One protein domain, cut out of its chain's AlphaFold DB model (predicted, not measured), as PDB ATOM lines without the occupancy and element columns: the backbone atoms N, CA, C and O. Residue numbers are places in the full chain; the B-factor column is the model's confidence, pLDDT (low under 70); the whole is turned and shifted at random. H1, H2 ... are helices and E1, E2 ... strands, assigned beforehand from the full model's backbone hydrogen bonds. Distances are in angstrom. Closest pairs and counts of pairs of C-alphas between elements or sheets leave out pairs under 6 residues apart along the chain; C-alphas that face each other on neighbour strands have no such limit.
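What this domain is: This is residues 175 to 266 of the 709 residues of an uncharacterized protein of Symbiodinium microadriaticum (UniProt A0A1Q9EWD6). The chain is wound as a short solenoid of stacked turns, with the strands E1 to E4 side by side as one wall and the helices H1, H2 and H3 in a row as the opposite wall, joined by links at both ends of the turns. Residues 175 to 180 trail away from the first turn as a tail. The printed part has 92 residues, with four named strands and three named helices in the order E1 H1 E2 H2 E3 H3 E4; the sheet runs E1 E2 E3 E4, all parallel. The class is mixed, helices and strands, with under half of the residues, 42, in named elements. The whole is compact, with a radius of gyration of the C-alphas of 13.0 A and spans of 41 by 29 by 21 A.

Where its parts are: E1, residues 183 to 186, begins at C-alpha 183 at (242.895, 254.556, 181.886) and is 10.2 A long. H1, residues 194 to 201, measures 10.8 A. E2, residues 209 to 212, measures 10.1 A. H2, residues 220 to 227, measures 10.9 A, from C-alpha 220 at (240.591, 243.380, 162.623). E3, residues 235 to 238, measures 10.0 A. H3, residues 246 to 255, is the longest helix at 14.6 A. E4, residues 261 to 264, measures 9.8 A and ends at C-alpha 264 at (229.223, 249.907, 171.327).

How they stand to each other: E1 and E4 are the edge strands. E1 and E2 are parallel at 4 degrees, with N 184 and O 209 2.9 A apart, within hydrogen-bond range. E2 and E3 are parallel at 4 degrees, with N 210 and O 235 at 3.0 A. E3 and E4 are parallel at 6 degrees, with N 236 and O 261 at 3.0 A. E1, H1, E2, then E2, H2, E3, then E3, H3, E4 are strand-helix-strand units, two parallel neighbour strands with a helix between, each with a right-handed crossover. H1, H2 and H3 are not on the sheet. H1 and H2 touch, closest at the C-alphas of Leu 198 and Met 226, 6.3 A, at a shallow tilt of 14 degrees, the same way. H2 and H3 touch, closest at the C-alphas of Asp 220 and Leu 248, 6.2 A, at a shallow tilt of 19 degrees, the same way. H1 and H3 are apart. In H1, H2 and H3 every O i to N i+4 pair is within hydrogen-bond range.

The domain as a whole: The two C-alphas farthest apart, those of Asp 176 and Lys 247, are 41.6 A apart. The printed part has no cut. No link is long; H3 to E4 is tight. The mean pLDDT of the printed part is 72.2, and 25 residues are under 70, among them residues 175 to 181, 190 to 193, 216 to 219 and 242 to 245.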
ATOM      1  N   GLU A 175     246.083 262.805 191.921       43.91
ATOM      2  CA  GLU A 175     247.214 263.457 192.614       43.91
ATOM      3  C   GLU A 175     247.728 262.635 193.817       43.91
ATOM      4  O   GLU A 175     248.852 262.859 194.271       43.91
ATOM      5  N   ASP A 176     246.959 261.626 194.246       42.09
ATOM      6  CA  ASP A 176     247.225 260.771 195.402       42.09
ATOM      7  C   ASP A 176     247.582 259.302 195.067       42.09
ATOM      8  O   ASP A 176     247.894 258.542 195.981       42.09
ATOM      9  N   SER A 177     247.585 258.870 193.794       43.06
ATOM     10  CA  SER A 177     247.898 257.472 193.429       43.06
ATOM     11  C   SER A 177     249.160 257.374 192.568       43.06
ATOM     12  O   SER A 177     249.161 257.760 191.399       43.06
ATOM     13  N   GLN A 178     250.237 256.813 193.125       41.00
ATOM     14  CA  GLN A 178     251.443 256.438 192.369       41.00
ATOM     15  C   GLN A 178     251.262 255.181 191.497       41.00
ATOM     16  O   GLN A 178     252.222 254.756 190.855       41.00
ATOM     17  N   ASP A 179     250.056 254.623 191.426       43.97
ATOM     18  CA  ASP A 179     249.817 253.310 190.836       43.97
ATOM     19  C   ASP A 179     249.271 253.439 189.407       43.97
ATOM     20  O   ASP A 179     248.226 254.048 189.186       43.97
ATOM     21  N   GLU A 180     250.061 252.902 188.472       56.84
ATOM     22  CA  GLU A 180     249.747 252.329 187.154       56.84
ATOM     23  C   GLU A 180     248.720 252.999 186.204       56.84
ATOM     24  O   GLU A 180     247.750 253.670 186.549       56.84
ATOM     25  N   LEU A 181     248.963 252.865 184.893       61.47
ATOM     26  CA  LEU A 181     248.162 253.512 183.845       61.47
ATOM     27  C   LEU A 181     246.796 252.812 183.672       61.47
ATOM     28  O   LEU A 181     246.569 252.094 182.701       61.47
ATOM     29  N   MET A 182     245.850 253.072 184.573       77.75
ATOM     30  CA  MET A 182     244.560 252.367 184.600       77.75
ATOM     31  C   MET A 182     243.599 252.776 183.471       77.75
ATOM     32  O   MET A 182     242.603 252.089 183.202       77.75
ATOM     33  N   HIS A 183     243.819 253.936 182.842       81.00
ATOM     34  CA  HIS A 183     242.895 254.556 181.886       81.00
ATOM     35  C   HIS A 183     243.626 255.069 180.641       81.00
ATOM     36  O   HIS A 183     244.497 255.930 180.734       81.00
ATOM     37  N   MET A 184     243.217 254.602 179.459       81.25
ATOM     38  CA  MET A 184     243.772 255.043 178.178       81.25
ATOM     39  C   MET A 184     242.659 255.476 177.222       81.25
ATOM     40  O   MET A 184     241.706 254.738 176.968       81.25
ATOM     41  N   MET A 185     242.804 256.676 176.663       81.69
ATOM     42  CA  MET A 185     241.957 257.192 175.591       81.69
ATOM     43  C   MET A 185     242.828 257.445 174.364       81.69
ATOM     44  O   MET A 185     243.793 258.203 174.426       81.69
ATOM     45  N   LEU A 186     242.500 256.791 173.252       78.94
ATOM     46  CA  LEU A 186     243.229 256.916 171.996       78.94
ATOM     47  C   LEU A 186     242.311 257.512 170.931       78.94
ATOM     48  O   LEU A 186     241.380 256.860 170.456       78.94
ATOM     49  N   GLY A 187     242.613 258.757 170.560       77.12
ATOM     50  CA  GLY A 187     241.973 259.456 169.453       77.12
ATOM     51  C   GLY A 187     242.443 258.970 168.069       77.12
ATOM     52  O   GLY A 187     243.362 258.148 167.954       77.12
ATOM     53  N   PRO A 188     241.870 259.505 166.979       67.06
ATOM     54  CA  PRO A 188     242.125 259.060 165.621       67.06
ATOM     55  C   PRO A 188     243.543 259.467 165.222       67.06
ATOM     56  O   PRO A 188     243.880 260.650 165.150       67.06
ATOM     57  N   TRP A 189     244.383 258.478 164.925       70.88
ATOM     58  CA  TRP A 189     245.795 258.693 164.617       70.88
ATOM     59  C   TRP A 189     246.119 258.315 163.161       70.88
ATOM     60  O   TRP A 189     246.479 257.168 162.869       70.88
ATOM     61  N   PRO A 190     245.992 259.256 162.202       52.31
ATOM     62  CA  PRO A 190     246.269 258.974 160.802       52.31
ATOM     63  C   PRO A 190     247.761 258.679 160.594       52.31
ATOM     64  O   PRO A 190     248.610 259.565 160.653       52.31
ATOM     65  N   GLY A 191     248.075 257.413 160.311       59.66
ATOM     66  CA  GLY A 191     249.422 256.963 159.945       59.66
ATOM     67  C   GLY A 191     250.224 256.286 161.056       59.66
ATOM     68  O   GLY A 191     251.381 255.928 160.811       59.66
ATOM     69  N   CYS A 192     249.648 256.059 162.241       58.97
ATOM     70  CA  CYS A 192     250.316 255.237 163.244       58.97
ATOM     71  C   CYS A 192     250.409 253.785 162.751       58.97
ATOM     72  O   CYS A 192     249.448 253.217 162.231       58.97
ATOM     73  N   ARG A 193     251.605 253.193 162.841       61.47
ATOM     74  CA  ARG A 193     251.825 251.803 162.429       61.47
ATOM     75  C   ARG A 193     251.359 250.887 163.550       61.47
ATOM     76  O   ARG A 193     251.844 251.031 164.665       61.47
ATOM     77  N   ASP A 194     250.566 249.876 163.202       72.12
ATOM     78  CA  ASP A 194     250.103 248.761 164.047       72.12
ATOM     79  C   ASP A 194     251.112 248.310 165.127       72.12
ATOM     80  O   ASP A 194     250.748 248.024 166.260       72.12
ATOM     81  N   LYS A 195     252.408 248.276 164.793       69.75
ATOM     82  CA  LYS A 195     253.487 247.860 165.703       69.75
ATOM     83  C   LYS A 195     253.755 248.808 166.874       69.75
ATOM     84  O   LYS A 195     254.117 248.323 167.936       69.75
ATOM     85  N   LEU A 196     253.651 250.124 166.675       69.38
ATOM     86  CA  LEU A 196     253.921 251.103 167.734       69.38
ATOM     87  C   LEU A 196     252.839 251.012 168.814       69.38
ATOM     88  O   LEU A 196     253.136 251.006 169.999       69.38
ATOM     89  N   MET A 197     251.594 250.849 168.376       73.00
ATOM     90  CA  MET A 197     250.453 250.692 169.264       73.00
ATOM     91  C   MET A 197     250.522 249.386 170.053       73.00
ATOM     92  O   MET A 197     250.357 249.407 171.263       73.00
ATOM     93  N   LEU A 198     250.860 248.268 169.398       76.38
ATOM     94  CA  LEU A 198     251.075 246.998 170.102       76.38
ATOM     95  C   LEU A 198     252.184 247.088 171.149       76.38
ATOM     96  O   LEU A 198     252.060 246.471 172.194       76.38
ATOM     97  N   MET A 199     253.240 247.856 170.874       70.00
ATOM     98  CA  MET A 199     254.322 248.067 171.831       70.00
ATOM     99  C   MET A 199     253.878 248.927 173.017       70.00
ATOM    100  O   MET A 199     254.251 248.623 174.140       70.00
ATOM    101  N   MET A 200     253.080 249.973 172.787       69.88
ATOM    102  CA  MET A 200     252.511 250.773 173.876       69.88
ATOM    103  C   MET A 200     251.575 249.946 174.753       69.88
ATOM    104  O   MET A 200     251.670 250.011 175.967       69.88
ATOM    105  N   LEU A 201     250.703 249.144 174.146       74.19
ATOM    106  CA  LEU A 201     249.740 248.323 174.878       74.19
ATOM    107  C   LEU A 201     250.410 247.174 175.629       74.19
ATOM    108  O   LEU A 201     250.002 246.873 176.736       74.19
ATOM    109  N   SER A 202     251.486 246.593 175.083       72.50
ATOM    110  CA  SER A 202     252.301 245.604 175.807       72.50
ATOM    111  C   SER A 202     253.105 246.188 176.975       72.50
ATOM    112  O   SER A 202     253.875 245.466 177.592       72.50
ATOM    113  N   LEU A 203     253.043 247.503 177.188       68.00
ATOM    114  CA  LEU A 203     253.623 248.178 178.350       68.00
ATOM    115  C   LEU A 203     252.534 248.607 179.347       68.00
ATOM    116  O   LEU A 203     252.844 249.277 180.326       68.00
ATOM    117  N   CYS A 204     251.270 248.274 179.081       73.56
ATOM    118  CA  CYS A 204     250.114 248.651 179.887       73.56
ATOM    119  C   CYS A 204     249.365 247.387 180.319       73.56
ATOM    120  O   CYS A 204     248.225 247.172 179.907       73.56
ATOM    121  N   ASP A 205     250.034 246.556 181.120       72.00
ATOM    122  CA  ASP A 205     249.497 245.270 181.579       72.00
ATOM    123  C   ASP A 205     248.239 245.454 182.464       72.00
ATOM    124  O   ASP A 205     247.337 244.621 182.427       72.00
ATOM    125  N   GLU A 206     248.111 246.597 183.148       79.31
ATOM    126  CA  GLU A 206     247.025 246.905 184.103       79.31
ATOM    127  C   GLU A 206     245.923 247.823 183.546       79.31
ATOM    128  O   GLU A 206     245.262 248.600 184.247       79.31
ATOM    129  N   LEU A 207     245.727 247.807 182.229       81.12
ATOM    130  CA  LEU A 207     244.775 248.713 181.596       81.12
ATOM    131  C   LEU A 207     243.315 248.324 181.903       81.12
ATOM    132  O   LEU A 207     242.687 247.574 181.160       81.12
ATOM    133  N   ILE A 208     242.720 248.930 182.935       86.44
ATOM    134  CA  ILE A 208     241.322 248.678 183.335       86.44
ATOM    135  C   ILE A 208     240.298 249.301 182.375       86.44
ATOM    136  O   ILE A 208     239.206 248.752 182.175       86.44
ATOM    137  N   ARG A 209     240.574 250.497 181.829       83.00
ATOM    138  CA  ARG A 209     239.642 251.199 180.926       83.00
ATOM    139  C   ARG A 209     240.322 251.661 179.654       83.00
ATOM    140  O   ARG A 209     241.284 252.422 179.702       83.00
ATOM    141  N   MET A 210     239.715 251.313 178.527       86.25
ATOM    142  CA  MET A 210     240.174 251.738 177.214       86.25
ATOM    143  C   MET A 210     239.036 252.369 176.409       86.25
ATOM    144  O   MET A 210     237.952 251.793 176.276       86.25
ATOM    145  N   MET A 211     239.297 253.549 175.852       84.44
ATOM    146  CA  MET A 211     238.433 254.208 174.875       84.44
ATOM    147  C   MET A 211     239.195 254.380 173.564       84.44
ATOM    148  O   MET A 211     240.286 254.948 173.546       84.44
ATOM    149  N   LEU A 212     238.622 253.866 172.479       82.31
ATOM    150  CA  LEU A 212     239.245 253.853 171.158       82.31
ATOM    151  C   LEU A 212     238.330 254.501 170.127       82.31
ATOM    152  O   LEU A 212     237.284 253.944 169.773       82.31
ATOM    153  N   GLU A 213     238.770 255.638 169.598       81.25
ATOM    154  CA  GLU A 213     238.107 256.293 168.475       81.25
ATOM    155  C   GLU A 213     238.463 255.622 167.129       81.25
ATOM    156  O   GLU A 213     239.507 254.967 166.998       81.25
ATOM    157  N   PRO A 214     237.618 255.760 166.089       70.81
ATOM    158  CA  PRO A 214     237.810 255.117 164.802       70.81
ATOM    159  C   PRO A 214     239.006 255.694 164.063       70.81
ATOM    160  O   PRO A 214     239.057 256.887 163.766       70.81
ATOM    161  N   TRP A 215     239.929 254.825 163.643       76.81
ATOM    162  CA  TRP A 215     241.003 255.220 162.738       76.81
ATOM    163  C   TRP A 215     240.851 254.614 161.335       76.81
ATOM    164  O   TRP A 215     240.508 253.437 161.162       76.81
ATOM    165  N   PRO A 216     241.152 255.390 160.280       55.78
ATOM    166  CA  PRO A 216     241.110 254.888 158.916       55.78
ATOM    167  C   PRO A 216     242.234 253.866 158.685       55.78
ATOM    168  O   PRO A 216     243.417 254.193 158.744       55.78
ATOM    169  N   GLY A 217     241.856 252.620 158.381       64.94
ATOM    170  CA  GLY A 217     242.787 251.546 158.004       64.94
ATOM    171  C   GLY A 217     243.080 250.509 159.090       64.94
ATOM    172  O   GLY A 217     243.894 249.613 158.856       64.94
ATOM    173  N   GLY A 218     242.404 250.590 160.239       60.28
ATOM    174  CA  GLY A 218     242.492 249.585 161.292       60.28
ATOM    175  C   GLY A 218     242.055 248.218 160.811       60.28
ATOM    176  O   GLY A 218     240.937 248.037 160.338       60.28
ATOM    177  N   ARG A 219     242.963 247.247 160.897       66.75
ATOM    178  CA  ARG A 219     242.670 245.860 160.543       66.75
ATOM    179  C   ARG A 219     242.169 245.133 161.781       66.75
ATOM    180  O   ARG A 219     242.826 245.201 162.814       66.75
ATOM    181  N   ASP A 220     241.123 244.324 161.623       74.00
ATOM    182  CA  ASP A 220     240.591 243.380 162.623       74.00
ATOM    183  C   ASP A 220     241.693 242.668 163.434       74.00
ATOM    184  O   ASP A 220     241.587 242.471 164.639       74.00
ATOM    185  N   LYS A 221     242.804 242.313 162.774       74.06
ATOM    186  CA  LYS A 221     243.940 241.617 163.389       74.06
ATOM    187  C   LYS A 221     244.654 242.431 164.477       74.06
ATOM    188  O   LYS A 221     245.141 241.840 165.432       74.06
ATOM    189  N   LEU A 222     244.761 243.749 164.317       73.31
ATOM    190  CA  LEU A 222     245.402 244.622 165.301       73.31
ATOM    191  C   LEU A 222     244.563 244.695 166.576       73.31
ATOM    192  O   LEU A 222     245.101 244.550 167.664       73.31
ATOM    193  N   MET A 223     243.246 244.832 166.419       77.06
ATOM    194  CA  MET A 223     242.318 244.885 167.543       77.06
ATOM    195  C   MET A 223     242.320 243.574 168.337       77.06
ATOM    196  O   MET A 223     242.368 243.602 169.558       77.06
ATOM    197  N   LEU A 224     242.377 242.426 167.655       79.56
ATOM    198  CA  LEU A 224     242.520 241.128 168.329       79.56
ATOM    199  C   LEU A 224     243.820 241.010 169.122       79.56
ATOM    200  O   LEU A 224     243.799 240.489 170.228       79.56
ATOM    201  N   MET A 225     244.938 241.480 168.559       76.38
ATOM    202  CA  MET A 225     246.226 241.437 169.256       76.38
ATOM    203  C   MET A 225     246.257 242.389 170.453       76.38
ATOM    204  O   MET A 225     246.821 242.044 171.478       76.38
ATOM    205  N   MET A 226     245.634 243.561 170.341       78.31
ATOM    206  CA  MET A 226     245.494 244.501 171.452       78.31
ATOM    207  C   MET A 226     244.675 243.903 172.596       78.31
ATOM    208  O   MET A 226     245.098 243.961 173.739       78.31
ATOM    209  N   LEU A 227     243.545 243.267 172.295       78.56
ATOM    210  CA  LEU A 227     242.691 242.684 173.334       78.56
ATOM    211  C   LEU A 227     243.300 241.448 173.983       78.56
ATOM    212  O   LEU A 227     243.021 241.188 175.140       78.56
ATOM    213  N   SER A 228     244.153 240.716 173.263       79.81
ATOM    214  CA  SER A 228     244.942 239.634 173.859       79.81
ATOM    215  C   SER A 228     246.119 240.113 174.715       79.81
ATOM    216  O   SER A 228     246.836 239.275 175.241       79.81
ATOM    217  N   LEU A 229     246.396 241.421 174.750       77.75
ATOM    218  CA  LEU A 229     247.460 242.014 175.566       77.75
ATOM    219  C   LEU A 229     246.907 242.755 176.790       77.75
ATOM    220  O   LEU A 229     247.695 243.206 177.607       77.75
ATOM    221  N   CYS A 230     245.586 242.902 176.913       79.62
ATOM    222  CA  CYS A 230     244.946 243.600 178.025       79.62
ATOM    223  C   CYS A 230     244.048 242.615 178.779       79.62
ATOM    224  O   CYS A 230     242.828 242.620 178.596       79.62
ATOM    225  N   ASP A 231     244.669 241.754 179.585       77.50
ATOM    226  CA  ASP A 231     243.974 240.695 180.325       77.50
ATOM    227  C   ASP A 231     243.016 241.270 181.391       77.50
ATOM    228  O   ASP A 231     241.940 240.715 181.605       77.50
ATOM    229  N   GLU A 232     243.334 242.440 181.959       83.00
ATOM    230  CA  GLU A 232     242.560 243.103 183.028       83.00
ATOM    231  C   GLU A 232     241.545 244.151 182.525       83.00
ATOM    232  O   GLU A 232     241.033 244.993 183.276       83.00
ATOM    233  N   LEU A 233     241.237 244.151 181.225       83.19
ATOM    234  CA  LEU A 233     240.372 245.168 180.635       83.19
ATOM    235  C   LEU A 233     238.912 245.012 181.093       83.19
ATOM    236  O   LEU A 233     238.102 244.328 180.464       83.19
ATOM    237  N   MET A 234     238.531 245.735 182.147       84.31
ATOM    238  CA  MET A 234     237.173 245.682 182.699       84.31
ATOM    239  C   MET A 234     236.157 246.534 181.931       84.31
ATOM    240  O   MET A 234     234.955 246.241 181.950       84.31
ATOM    241  N   ARG A 235     236.584 247.636 181.300       81.38
ATOM    242  CA  ARG A 235     235.681 248.516 180.536       81.38
ATOM    243  C   ARG A 235     236.279 248.922 179.207       81.38
ATOM    244  O   ARG A 235     237.354 249.510 179.148       81.38
ATOM    245  N   MET A 236     235.499 248.728 178.156       84.69
ATOM    246  CA  MET A 236     235.883 249.129 176.815       84.69
ATOM    247  C   MET A 236     234.767 249.922 176.150       84.69
ATOM    248  O   MET A 236     233.613 249.485 176.105       84.69
ATOM    249  N   MET A 237     235.126 251.085 175.617       81.25
ATOM    250  CA  MET A 237     234.267 251.863 174.734       81.25
ATOM    251  C   MET A 237     234.881 251.867 173.338       81.25
ATOM    252  O   MET A 237     236.019 252.300 173.151       81.25
ATOM    253  N   LEU A 238     234.120 251.356 172.374       80.69
ATOM    254  CA  LEU A 238     234.506 251.322 170.971       80.69
ATOM    255  C   LEU A 238     233.478 252.079 170.151       80.69
ATOM    256  O   LEU A 238     232.318 251.668 170.045       80.69
ATOM    257  N   GLU A 239     233.939 253.159 169.536       79.81
ATOM    258  CA  GLU A 239     233.188 253.803 168.471       79.81
ATOM    259  C   GLU A 239     233.166 252.914 167.214       79.81
ATOM    260  O   GLU A 239     233.951 251.964 167.098       79.81
ATOM    261  N   PRO A 240     232.263 253.157 166.253       70.06
ATOM    262  CA  PRO A 240     232.104 252.284 165.104       70.06
ATOM    263  C   PRO A 240     233.246 252.442 164.106       70.06
ATOM    264  O   PRO A 240     233.495 253.533 163.589       70.06
ATOM    265  N   TRP A 241     233.914 251.339 163.766       74.31
ATOM    266  CA  TRP A 241     235.031 251.379 162.823       74.31
ATOM    267  C   TRP A 241     234.621 250.925 161.424       74.31
ATOM    268  O   TRP A 241     234.069 249.831 161.258       74.31
ATOM    269  N   PRO A 242     234.948 251.701 160.377       59.97
ATOM    270  CA  PRO A 242     234.648 251.308 159.011       59.97
ATOM    271  C   PRO A 242     235.441 250.050 158.621       59.97
ATOM    272  O   PRO A 242     236.657 250.086 158.454       59.97
ATOM    273  N   GLY A 243     234.729 248.933 158.441       65.50
ATOM    274  CA  GLY A 243     235.275 247.667 157.933       65.50
ATOM    275  C   GLY A 243     235.455 246.552 158.966       65.50
ATOM    276  O   GLY A 243     235.744 245.425 158.558       65.50
ATOM    277  N   CYS A 244     235.236 246.827 160.254       65.69
ATOM    278  CA  CYS A 244     235.237 245.789 161.280       65.69
ATOM    279  C   CYS A 244     234.014 244.863 161.094       65.69
ATOM    280  O   CYS A 244     232.892 245.314 160.862       65.69
ATOM    281  N   ARG A 245     234.240 243.544 161.106       68.94
ATOM    282  CA  ARG A 245     233.220 242.522 160.787       68.94
ATOM    283  C   ARG A 245     232.605 241.923 162.052       68.94
ATOM    284  O   ARG A 245     233.293 241.815 163.058       68.94
ATOM    285  N   ASP A 246     231.390 241.374 161.964       71.25
ATOM    286  CA  ASP A 246     230.702 240.665 163.069       71.25
ATOM    287  C   ASP A 246     231.578 239.595 163.751       71.25
ATOM    288  O   ASP A 246     231.501 239.360 164.956       71.25
ATOM    289  N   LYS A 247     232.474 238.967 162.979       72.12
ATOM    290  CA  LYS A 247     233.439 237.984 163.485       72.12
ATOM    291  C   LYS A 247     234.431 238.586 164.486       72.12
ATOM    292  O   LYS A 247     234.830 237.886 165.409       72.12
ATOM    293  N   LEU A 248     234.843 239.841 164.296       73.31
ATOM    294  CA  LEU A 248     235.728 240.542 165.222       73.31
ATOM    295  C   LEU A 248     235.036 240.685 166.572       73.31
ATOM    296  O   LEU A 248     235.570 240.208 167.558       73.31
ATOM    297  N   MET A 249     233.809 241.201 166.589       75.19
ATOM    298  CA  MET A 249     233.025 241.397 167.812       75.19
ATOM    299  C   MET A 249     232.813 240.092 168.592       75.19
ATOM    300  O   MET A 249     233.003 240.057 169.804       75.19
ATOM    301  N   LEU A 250     232.514 238.990 167.897       75.56
ATOM    302  CA  LEU A 250     232.416 237.667 168.526       75.56
ATOM    303  C   LEU A 250     233.748 237.192 169.121       75.56
ATOM    304  O   LEU A 250     233.755 236.574 170.180       75.56
ATOM    305  N   MET A 251     234.872 237.473 168.456       74.75
ATOM    306  CA  MET A 251     236.193 237.134 168.986       74.75
ATOM    307  C   MET A 251     236.574 238.020 170.177       74.75
ATOM    308  O   MET A 251     237.153 237.517 171.130       74.75
ATOM    309  N   MET A 252     236.203 239.298 170.169       74.00
ATOM    310  CA  MET A 252     236.426 240.210 171.294       74.00
ATOM    311  C   MET A 252     235.722 239.726 172.560       74.00
ATOM    312  O   MET A 252     236.355 239.579 173.598       74.00
ATOM    313  N   LEU A 253     234.436 239.380 172.444       75.69
ATOM    314  CA  LEU A 253     233.651 238.820 173.547       75.69
ATOM    315  C   LEU A 253     234.195 237.470 174.041       75.69
ATOM    316  O   LEU A 253     233.889 237.061 175.154       75.69
ATOM    317  N   SER A 254     234.976 236.764 173.217       77.38
ATOM    318  CA  SER A 254     235.625 235.510 173.613       77.38
ATOM    319  C   SER A 254     237.017 235.680 174.222       77.38
ATOM    320  O   SER A 254     237.505 234.727 174.817       77.38
ATOM    321  N   LEU A 255     237.671 236.830 174.019       73.94
ATOM    322  CA  LEU A 255     239.050 237.078 174.454       73.94
ATOM    323  C   LEU A 255     239.127 237.878 175.755       73.94
ATOM    324  O   LEU A 255     240.107 237.736 176.470       73.94
ATOM    325  N   CYS A 256     238.116 238.686 176.075       74.50
ATOM    326  CA  CYS A 256     238.101 239.469 177.307       74.50
ATOM    327  C   CYS A 256     237.198 238.794 178.347       74.50
ATOM    328  O   CYS A 256     236.010 239.109 178.436       74.50
ATOM    329  N   ASP A 257     237.749 237.850 179.115       74.00
ATOM    330  CA  ASP A 257     237.007 237.134 180.165       74.00
ATOM    331  C   ASP A 257     236.595 238.058 181.337       74.00
ATOM    332  O   ASP A 257     235.607 237.772 182.015       74.00
ATOM    333  N   GLU A 258     237.289 239.186 181.537       78.00
ATOM    334  CA  GLU A 258     237.042 240.149 182.629       78.00
ATOM    335  C   GLU A 258     236.240 241.398 182.215       78.00
ATOM    336  O   GLU A 258     236.006 242.309 183.018       78.00
ATOM    337  N   LEU A 259     235.768 241.457 180.966       78.44
ATOM    338  CA  LEU A 259     235.074 242.630 180.441       78.44
ATOM    339  C   LEU A 259     233.685 242.790 181.072       78.44
ATOM    340  O   LEU A 259     232.689 242.252 180.593       78.44
ATOM    341  N   MET A 260     233.596 243.600 182.125       77.06
ATOM    342  CA  MET A 260     232.335 243.901 182.807       77.06
ATOM    343  C   MET A 260     231.409 244.815 182.003       77.06
ATOM    344  O   MET A 260     230.189 244.746 182.153       77.06
ATOM    345  N   ARG A 261     231.959 245.738 181.202       73.31
ATOM    346  CA  ARG A 261     231.155 246.659 180.385       73.31
ATOM    347  C   ARG A 261     231.776 246.890 179.019       73.31
ATOM    348  O   ARG A 261     232.885 247.410 178.911       73.31
ATOM    349  N   MET A 262     230.989 246.610 177.989       77.31
ATOM    350  CA  MET A 262     231.290 246.962 176.609       77.31
ATOM    351  C   MET A 262     230.241 247.952 176.114       77.31
ATOM    352  O   MET A 262     229.054 247.629 176.073       77.31
ATOM    353  N   MET A 263     230.670 249.158 175.754       75.44
ATOM    354  CA  MET A 263     229.808 250.128 175.081       75.44
ATOM    355  C   MET A 263     230.158 250.158 173.600       75.44
ATOM    356  O   MET A 263     231.295 250.446 173.226       75.44
ATOM    357  N   LEU A 264     229.160 249.839 172.779       71.19
ATOM    358  CA  LEU A 264     229.223 249.907 171.327       71.19
ATOM    359  C   LEU A 264     228.234 250.966 170.857       71.19
ATOM    360  O   LEU A 264     227.026 250.825 171.059       71.19
ATOM    361  N   GLU A 265     228.734 252.011 170.211       73.00
ATOM    362  CA  GLU A 265     227.864 252.942 169.495       73.00
ATOM    363  C   GLU A 265     227.246 252.278 168.251       73.00
ATOM    364  O   GLU A 265     227.801 251.302 167.758       73.00
ATOM    365  N   PRO A 266     226.112 252.760 167.706       58.47
ATOM    366  CA  PRO A 266     225.471 252.165 166.531       58.47
ATOM    367  C   PRO A 266     226.377 252.149 165.288       58.47
ATOM    368  O   PRO A 266     226.849 253.190 164.836       58.47
TER     369      PRO A 266